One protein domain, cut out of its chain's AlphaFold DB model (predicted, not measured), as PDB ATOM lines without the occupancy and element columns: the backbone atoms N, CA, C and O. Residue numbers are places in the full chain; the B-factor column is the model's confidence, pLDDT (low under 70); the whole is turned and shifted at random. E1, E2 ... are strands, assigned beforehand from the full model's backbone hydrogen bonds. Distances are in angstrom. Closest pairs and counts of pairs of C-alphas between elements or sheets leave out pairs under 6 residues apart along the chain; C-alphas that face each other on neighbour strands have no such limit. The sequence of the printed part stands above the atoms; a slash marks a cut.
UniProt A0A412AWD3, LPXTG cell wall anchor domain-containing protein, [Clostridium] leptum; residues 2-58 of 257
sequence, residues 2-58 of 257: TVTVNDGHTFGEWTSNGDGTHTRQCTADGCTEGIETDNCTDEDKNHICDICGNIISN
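This is residues 2 to 58 of the 257 residues of the protein "LPXTG cell wall anchor domain-containing protein" of [Clostridium] leptum (UniProt A0A412AWD3). An elongated piece with little regular structure: a small two-stranded hairpin, E1 and E2, lies in the middle, and the rest has no named element, with short pairings of residues 5 to 6 with 9 to 10 and of residues 15 to 16 with 22 to 23 of E1. Residues 2 to 20 fold back along one side of it, the link of residues 26 to 34 makes one end, and residues 40 to 58 wind into loops at the other. The printed part has 57 residues, 10 in named strands, antiparallel in the order E1 - E2, with no named helix: all strand, only just loose, close to compact, with a radius of gyration of the C-alphas of 12.8 A and spans of 40 by 20 by 13 A.

Residues 5 to 6 pair with residues 9 to 10, antiparallel. Residues 15 to 16 pair, antiparallel, with residues 22 to 23 of E1, residues 21 to 25. E1 and E2, residues 35 to 39, form a hairpin at 159 degrees, with N 22 and O 38 2.7 A apart.

E1 begins at C-alpha 21 (-29.843, 23.153, -26.975) and spans 13.7 A. E2 spans 13.8 A, ending at C-alpha 39 (-30.103, 19.511, -24.794).

The C-alphas farthest apart, of Gly 30 and Asn 58, are 40.0 A apart. The printed part has no cut, and the link E1 to E2 is short. Residues 2 to 7, 32 and 58 are under pLDDT 70.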
ATOM      1  N   THR A   2     -36.556  10.624 -41.987       44.72
ATOM      2  CA  THR A   2     -37.232   9.847 -40.950       44.72
ATOM      3  C   THR A   2     -38.166  10.802 -40.221       44.72
ATOM      4  O   THR A   2     -37.727  11.583 -39.387       44.72
ATOM      5  N   VAL A   3     -39.447  10.808 -40.587       53.84
ATOM      6  CA  VAL A   3     -40.443  11.643 -39.903       53.84
ATOM      7  C   VAL A   3     -40.805  10.949 -38.595       53.84
ATOM      8  O   VAL A   3     -41.312   9.828 -38.613       53.84
ATOM      9  N   THR A   4     -40.519  11.599 -37.469       58.97
ATOM     10  CA  THR A   4     -40.886  11.091 -36.139       58.97
ATOM     11  C   THR A   4     -42.259  11.646 -35.775       58.97
ATOM     12  O   THR A   4     -42.497  12.846 -35.934       58.97
ATOM     13  N   VAL A   5     -43.169  10.773 -35.333       57.97
ATOM     14  CA  VAL A   5     -44.514  11.153 -34.882       57.97
ATOM     15  C   VAL A   5     -44.563  11.020 -33.366       57.97
ATOM     16  O   VAL A   5     -44.599   9.901 -32.860       57.97
ATOM     17  N   ASN A   6     -44.571  12.149 -32.660       63.78
ATOM     18  CA  ASN A   6     -44.797  12.228 -31.214       63.78
ATOM     19  C   ASN A   6     -46.104  12.983 -30.979       63.78
ATOM     20  O   ASN A   6     -46.319  14.036 -31.577       63.78
ATOM     21  N   ASP A   7     -46.997  12.418 -30.164       67.50
ATOM     22  CA  ASP A   7     -48.275  13.034 -29.773       67.50
ATOM     23  C   ASP A   7     -49.122  13.589 -30.939       67.50
ATOM     24  O   ASP A   7     -49.870  14.551 -30.800       67.50
ATOM     25  N   GLY A   8     -49.033  12.956 -32.115       71.56
ATOM     26  CA  GLY A   8     -49.799  13.336 -33.308       71.56
ATOM     27  C   GLY A   8     -49.184  14.454 -34.158       71.56
ATOM     28  O   GLY A   8     -49.769  14.817 -35.179       71.56
ATOM     29  N   HIS A   9     -47.999  14.955 -33.803       72.81
ATOM     30  CA  HIS A   9     -47.258  15.953 -34.572       72.81
ATOM     31  C   HIS A   9     -46.170  15.305 -35.437       72.81
ATOM     32  O   HIS A   9     -45.429  14.433 -34.984       72.81
ATOM     33  N   THR A  10     -46.053  15.744 -36.693       79.81
ATOM     34  CA  THR A  10     -44.929  15.396 -37.576       79.81
ATOM     35  C   THR A  10     -43.836  16.443 -37.429       79.81
ATOM     36  O   THR A  10     -44.057  17.604 -37.777       79.81
ATOM     37  N   PHE A  11     -42.671  16.059 -36.913       80.94
ATOM     38  CA  PHE A  11     -41.560  16.989 -36.690       80.94
ATOM     39  C   PHE A  11     -40.532  16.974 -37.825       80.94
ATOM     40  O   PHE A  11     -40.323  15.947 -38.476       80.94
ATOM     41  N   GLY A  12     -39.912  18.136 -38.054       78.38
ATOM     42  CA  GLY A  12     -38.757  18.293 -38.939       78.38
ATOM     43  C   GLY A  12     -37.434  17.876 -38.284       78.38
ATOM     44  O   GLY A  12     -37.409  17.342 -37.175       78.38
ATOM     45  N   GLU A  13     -36.331  18.134 -38.986       81.25
ATOM     46  CA  GLU A  13     -34.970  17.905 -38.483       81.25
ATOM     47  C   GLU A  13     -34.648  18.833 -37.296       81.25
ATOM     48  O   GLU A  13     -35.140  19.964 -37.219       81.25
ATOM     49  N   TRP A  14     -33.800  18.364 -36.379       84.81
ATOM     50  CA  TRP A  14     -33.305  19.176 -35.268       84.81
ATOM     51  C   TRP A  14     -32.376  20.287 -35.765       84.81
ATOM     52  O   TRP A  14     -31.492  20.060 -36.590       84.81
ATOM     53  N   THR A  15     -32.553  21.491 -35.227       83.69
ATOM     54  CA  THR A  15     -31.694  22.650 -35.482       83.69
ATOM     55  C   THR A  15     -30.994  23.052 -34.187       83.69
ATOM     56  O   THR A  15     -31.638  23.158 -33.148       83.69
ATOM     57  N   SER A  16     -29.674  23.257 -34.227       84.94
ATOM     58  CA  SER A  16     -28.910  23.734 -33.064       84.94
ATOM     59  C   SER A  16     -29.198  25.211 -32.782       84.94
ATOM     60  O   SER A  16     -29.174  26.032 -33.702       84.94
ATOM     61  N   ASN A  17     -29.420  25.551 -31.511       83.12
ATOM     62  CA  ASN A  17     -29.654  26.922 -31.045       83.12
ATOM     63  C   ASN A  17     -28.351  27.656 -30.663       83.12
ATOM     64  O   ASN A  17     -28.375  28.854 -30.388       83.12
ATOM     65  N   GLY A  18     -27.206  26.959 -30.649       77.81
ATOM     66  CA  GLY A  18     -25.898  27.540 -30.316       77.81
ATOM     67  C   GLY A  18     -25.644  27.795 -28.823       77.81
ATOM     68  O   GLY A  18     -24.593  28.321 -28.473       77.81
ATOM     69  N   ASP A  19     -26.569  27.407 -27.945       78.25
ATOM     70  CA  ASP A  19     -26.496  27.549 -26.482       78.25
ATOM     71  C   ASP A  19     -26.431  26.195 -25.747       78.25
ATOM     72  O   ASP A  19     -26.649  26.121 -24.538       78.25
ATOM     73  N   GLY A  20     -26.131  25.117 -26.478       75.62
ATOM     74  CA  GLY A  20     -26.165  23.746 -25.963       75.62
ATOM     75  C   GLY A  20     -27.539  23.077 -26.060       75.62
ATOM     76  O   GLY A  20     -27.699  21.966 -25.558       75.62
ATOM     77  N   THR A  21     -28.514  23.720 -26.714       86.06
ATOM     78  CA  THR A  21     -29.843  23.153 -26.975       86.06
ATOM     79  C   THR A  21     -30.158  23.037 -28.470       86.06
ATOM     80  O   THR A  21     -29.534  23.673 -29.327       86.06
ATOM     81  N   HIS A  22     -31.150  22.210 -28.787       84.12
ATOM     82  CA  HIS A  22     -31.693  21.965 -30.116       84.12
ATOM     83  C   HIS A  22     -33.179  22.252 -30.115       84.12
ATOM     84  O   HIS A  22     -33.864  21.901 -29.161       84.12
ATOM     85  N   THR A  23     -33.695  22.816 -31.201       86.94
ATOM     86  CA  THR A  23     -35.136  22.936 -31.432       86.94
ATOM     87  C   THR A  23     -35.562  22.186 -32.684       86.94
ATOM     88  O   THR A  23     -34.843  22.139 -33.683       86.94
ATOM     89  N   ARG A  24     -36.756  21.592 -32.646       86.06
ATOM     90  CA  ARG A  24     -37.451  21.103 -33.843       86.06
ATOM     91  C   ARG A  24     -38.897  21.558 -33.812       86.06
ATOM     92  O   ARG A  24     -39.533  21.570 -32.759       86.06
ATOM     93  N   GLN A  25     -39.415  21.928 -34.976       84.06
ATOM     94  CA  GLN A  25     -40.783  22.408 -35.122       84.06
ATOM     95  C   GLN A  25     -41.622  21.405 -35.913       84.06
ATOM     96  O   GLN A  25     -41.136  20.731 -36.831       84.06
ATOM     97  N   CYS A  26     -42.896  21.304 -35.547       84.38
ATOM     98  CA  CYS A  26     -43.888  20.567 -36.303       84.38
ATOM     99  C   CYS A  26     -44.036  21.165 -37.711       84.38
ATOM    100  O   CYS A  26     -44.130  22.378 -37.886       84.38
ATOM    101  N   THR A  27     -44.070  20.299 -38.721       80.94
ATOM    102  CA  THR A  27     -44.166  20.674 -40.139       80.94
ATOM    103  C   THR A  27     -45.599  20.947 -40.605       80.94
ATOM    104  O   THR A  27     -45.808  21.252 -41.776       80.94
ATOM    105  N   ALA A  28     -46.590  20.831 -39.717       79.50
ATOM    106  CA  ALA A  28     -47.986  21.118 -40.029       79.50
ATOM    107  C   ALA A  28     -48.243  22.635 -40.120       79.50
ATOM    108  O   ALA A  28     -47.913  23.388 -39.198       79.50
ATOM    109  N   ASP A  29     -48.873  23.077 -41.213       71.81
ATOM    110  CA  ASP A  29     -49.167  24.492 -41.470       71.81
ATOM    111  C   ASP A  29     -50.015  25.119 -40.349       71.81
ATOM    112  O   ASP A  29     -51.123  24.671 -40.049       71.81
ATOM    113  N   GLY A  30     -49.490  26.189 -39.743       70.12
ATOM    114  CA  GLY A  30     -50.153  26.949 -38.678       70.12
ATOM    115  C   GLY A  30     -49.996  26.383 -37.262       70.12
ATOM    116  O   GLY A  30     -50.593  26.925 -36.332       70.12
ATOM    117  N   CYS A  31     -49.203  25.327 -37.061       72.19
ATOM    118  CA  CYS A  31     -48.976  24.746 -35.738       72.19
ATOM    119  C   CYS A  31     -47.954  25.563 -34.925       72.19
ATOM    120  O   CYS A  31     -46.761  25.547 -35.223       72.19
ATOM    121  N   THR A  32     -48.414  26.263 -33.884       68.12
ATOM    122  CA  THR A  32     -47.558  27.029 -32.953       68.12
ATOM    123  C   THR A  32     -47.248  26.292 -31.650       68.12
ATOM    124  O   THR A  32     -46.373  26.722 -30.908       68.12
ATOM    125  N   GLU A  33     -47.959  25.200 -31.356       71.00
ATOM    126  CA  GLU A  33     -47.815  24.434 -30.105       71.00
ATOM    127  C   GLU A  33     -46.845  23.243 -30.229       71.00
ATOM    128  O   GLU A  33     -46.450  22.667 -29.224       71.00
ATOM    129  N   GLY A  34     -46.410  22.894 -31.446       78.00
ATOM    130  CA  GLY A  34     -45.505  21.772 -31.710       78.00
ATOM    131  C   GLY A  34     -44.037  22.186 -31.827       78.00
ATOM    132  O   GLY A  34     -43.439  21.967 -32.880       78.00
ATOM    133  N   ILE A  35     -43.465  22.812 -30.794       80.88
ATOM    134  CA  ILE A  35     -42.019  23.085 -30.704       80.88
ATOM    135  C   ILE A  35     -41.444  22.240 -29.573       80.88
ATOM    136  O   ILE A  35     -41.873  22.357 -28.428       80.88
ATOM    137  N   GLU A  36     -40.446  21.426 -29.891       86.19
ATOM    138  CA  GLU A  36     -39.686  20.670 -28.900       86.19
ATOM    139  C   GLU A  36     -38.282  21.252 -28.775       86.19
ATOM    140  O   GLU A  36     -37.687  21.689 -29.765       86.19
ATOM    141  N   THR A  37     -37.765  21.283 -27.547       86.12
ATOM    142  CA  THR A  37     -36.392  21.693 -27.242       86.12
ATOM    143  C   THR A  37     -35.715  20.610 -26.422       86.12
ATOM    144  O   THR A  37     -36.301  20.149 -25.444       86.12
ATOM    145  N   ASP A  38     -34.504  20.225 -26.808       84.75
ATOM    146  CA  ASP A  38     -33.705  19.231 -26.090       84.75
ATOM    147  C   ASP A  38     -32.240  19.670 -25.981       84.75
ATOM    148  O   ASP A  38     -31.765  20.472 -26.784       84.75
ATOM    149  N   ASN A  39     -31.514  19.174 -24.985       84.38
ATOM    150  CA  ASN A  39     -30.103  19.511 -24.794       84.38
ATOM    151  C   ASN A  39     -29.202  18.712 -25.748       84.38
ATOM    152  O   ASN A  39     -29.595  17.680 -26.288       84.38
ATOM    153  N   CYS A  40     -27.965  19.167 -25.952       82.12
ATOM    154  CA  CYS A  40     -26.937  18.337 -26.572       82.12
ATOM    155  C   CYS A  40     -26.683  17.074 -25.746       82.12
ATOM    156  O   CYS A  40     -26.390  17.153 -24.554       82.12
ATOM    157  N   THR A  41     -26.739  15.921 -26.407       81.44
ATOM    158  CA  THR A  41     -26.373  14.620 -25.843       81.44
ATOM    159  C   THR A  41     -25.087  14.105 -26.488       81.44
ATOM    160  O   THR A  41     -24.853  14.353 -27.672       81.44
ATOM    161  N   ASP A  42     -24.271  13.420 -25.687       80.62
ATOM    162  CA  ASP A  42     -23.006  12.770 -26.063       80.62
ATOM    163  C   ASP A  42     -22.927  11.429 -25.320       80.62
ATOM    164  O   ASP A  42     -22.343  11.321 -24.236       80.62
ATOM    165  N   GLU A  43     -23.645  10.424 -25.823       82.62
ATOM    166  CA  GLU A  43     -23.708   9.110 -25.177       82.62
ATOM    167  C   GLU A  43     -22.386   8.342 -25.315       82.62
ATOM    168  O   GLU A  43     -22.010   7.587 -24.411       82.62
ATOM    169  N   ASP A  44     -21.665   8.544 -26.423       81.88
ATOM    170  CA  ASP A  44     -20.398   7.866 -26.715       81.88
ATOM    171  C   ASP A  44     -19.158   8.607 -26.168       81.88
ATOM    172  O   ASP A  44     -18.035   8.089 -26.242       81.88
ATOM    173  N   LYS A  45     -19.380   9.772 -25.549       79.81
ATOM    174  CA  LYS A  45     -18.373  10.642 -24.934       79.81
ATOM    175  C   LYS A  45     -17.283  11.030 -25.922       79.81
ATOM    176  O   LYS A  45     -16.097  11.012 -25.591       79.81
ATOM    177  N   ASN A  46     -17.623  11.320 -27.169       76.31
ATOM    178  CA  ASN A  46     -16.644  11.716 -28.175       76.31
ATOM    179  C   ASN A  46     -16.474  13.243 -28.295       76.31
ATOM    180  O   ASN A  46     -15.684  13.672 -29.140       76.31
ATOM    181  N   HIS A  47     -17.127  14.030 -27.428       77.19
ATOM    182  CA  HIS A  47     -17.215  15.496 -27.458       77.19
ATOM    183  C   HIS A  47     -18.007  16.063 -28.641       77.19
ATOM    184  O   HIS A  47     -17.965  17.269 -28.890       77.19
ATOM    185  N   ILE A  48     -18.735  15.230 -29.376       82.50
ATOM    186  CA  ILE A  48     -19.548  15.592 -30.532       82.50
ATOM    187  C   ILE A  48     -20.994  15.259 -30.191       82.50
ATOM    188  O   ILE A  48     -21.310  14.185 -29.700       82.50
ATOM    189  N   CYS A  49     -21.894  16.195 -30.457       83.00
ATOM    190  CA  CYS A  49     -23.301  15.969 -30.199       83.00
ATOM    191  C   CYS A  49     -23.889  14.935 -31.160       83.00
ATOM    192  O   CYS A  49     -23.875  15.147 -32.375       83.00
ATOM    193  N   ASP A  50     -24.522  13.900 -30.611       83.88
ATOM    194  CA  ASP A  50     -25.187  12.834 -31.371       83.88
ATOM    195  C   ASP A  50     -26.381  13.333 -32.208       83.88
ATOM    196  O   ASP A  50     -26.804  12.681 -33.163       83.88
ATOM    197  N   ILE A  51     -26.927  14.507 -31.866       80.69
ATOM    198  CA  ILE A  51     -28.107  15.094 -32.516       80.69
ATOM    199  C   ILE A  51     -27.715  15.957 -33.723       80.69
ATOM    200  O   ILE A  51     -28.365  15.885 -34.764       80.69
ATOM    201  N   CYS A  52     -26.675  16.790 -33.603       79.44
ATOM    202  CA  CYS A  52     -26.330  17.788 -34.628       79.44
ATOM    203  C   CYS A  52     -24.904  17.694 -35.184       79.44
ATOM    204  O   CYS A  52     -24.583  18.404 -36.136       79.44
ATOM    205  N   GLY A  53     -24.036  16.867 -34.599       77.19
ATOM    206  CA  GLY A  53     -22.641  16.725 -35.018       77.19
ATOM    207  C   GLY A  53     -21.720  17.891 -34.634       77.19
ATOM    208  O   GLY A  53     -20.567  17.914 -35.061       77.19
ATOM    209  N   ASN A  54     -22.191  18.870 -33.852       78.75
ATOM    210  CA  ASN A  54     -21.345  19.959 -33.356       78.75
ATOM    211  C   ASN A  54     -20.496  19.505 -32.164       78.75
ATOM    212  O   ASN A  54     -20.931  18.678 -31.368       78.75
ATOM    213  N   ILE A  55     -19.311  20.099 -32.008       75.50
ATOM    214  CA  ILE A  55     -18.432  19.854 -30.859       75.50
ATOM    215  C   ILE A  55     -19.055  20.493 -29.607       75.50
ATOM    216  O   ILE A  55     -19.324  21.694 -29.602       75.50
ATOM    217  N   ILE A  56     -19.295  19.695 -28.564       73.00
ATOM    218  CA  ILE A  56     -19.923  20.116 -27.299       73.00
ATOM    219  C   ILE A  56     -18.905  20.778 -26.371       73.00
ATOM    220  O   ILE A  56     -19.214  21.775 -25.718       73.00
ATOM    221  N   SER A  57     -17.688  20.242 -26.306       70.50
ATOM    222  CA  SER A  57     -16.621  20.776 -25.462       70.50
ATOM    223  C   SER A  57     -15.242  20.432 -26.014       70.50
ATOM    224  O   SER A  57     -15.086  19.547 -26.853       70.50
ATOM    225  N   ASN A  58     -14.229  21.143 -25.526       69.06
ATOM    226  CA  ASN A  58     -12.839  20.760 -25.741       69.06
ATOM    227  C   ASN A  58     -12.420  19.712 -24.701       69.06
ATOM    228  O   ASN A  58     -13.078  19.530 -23.677       69.06
TER     229      ASN A  58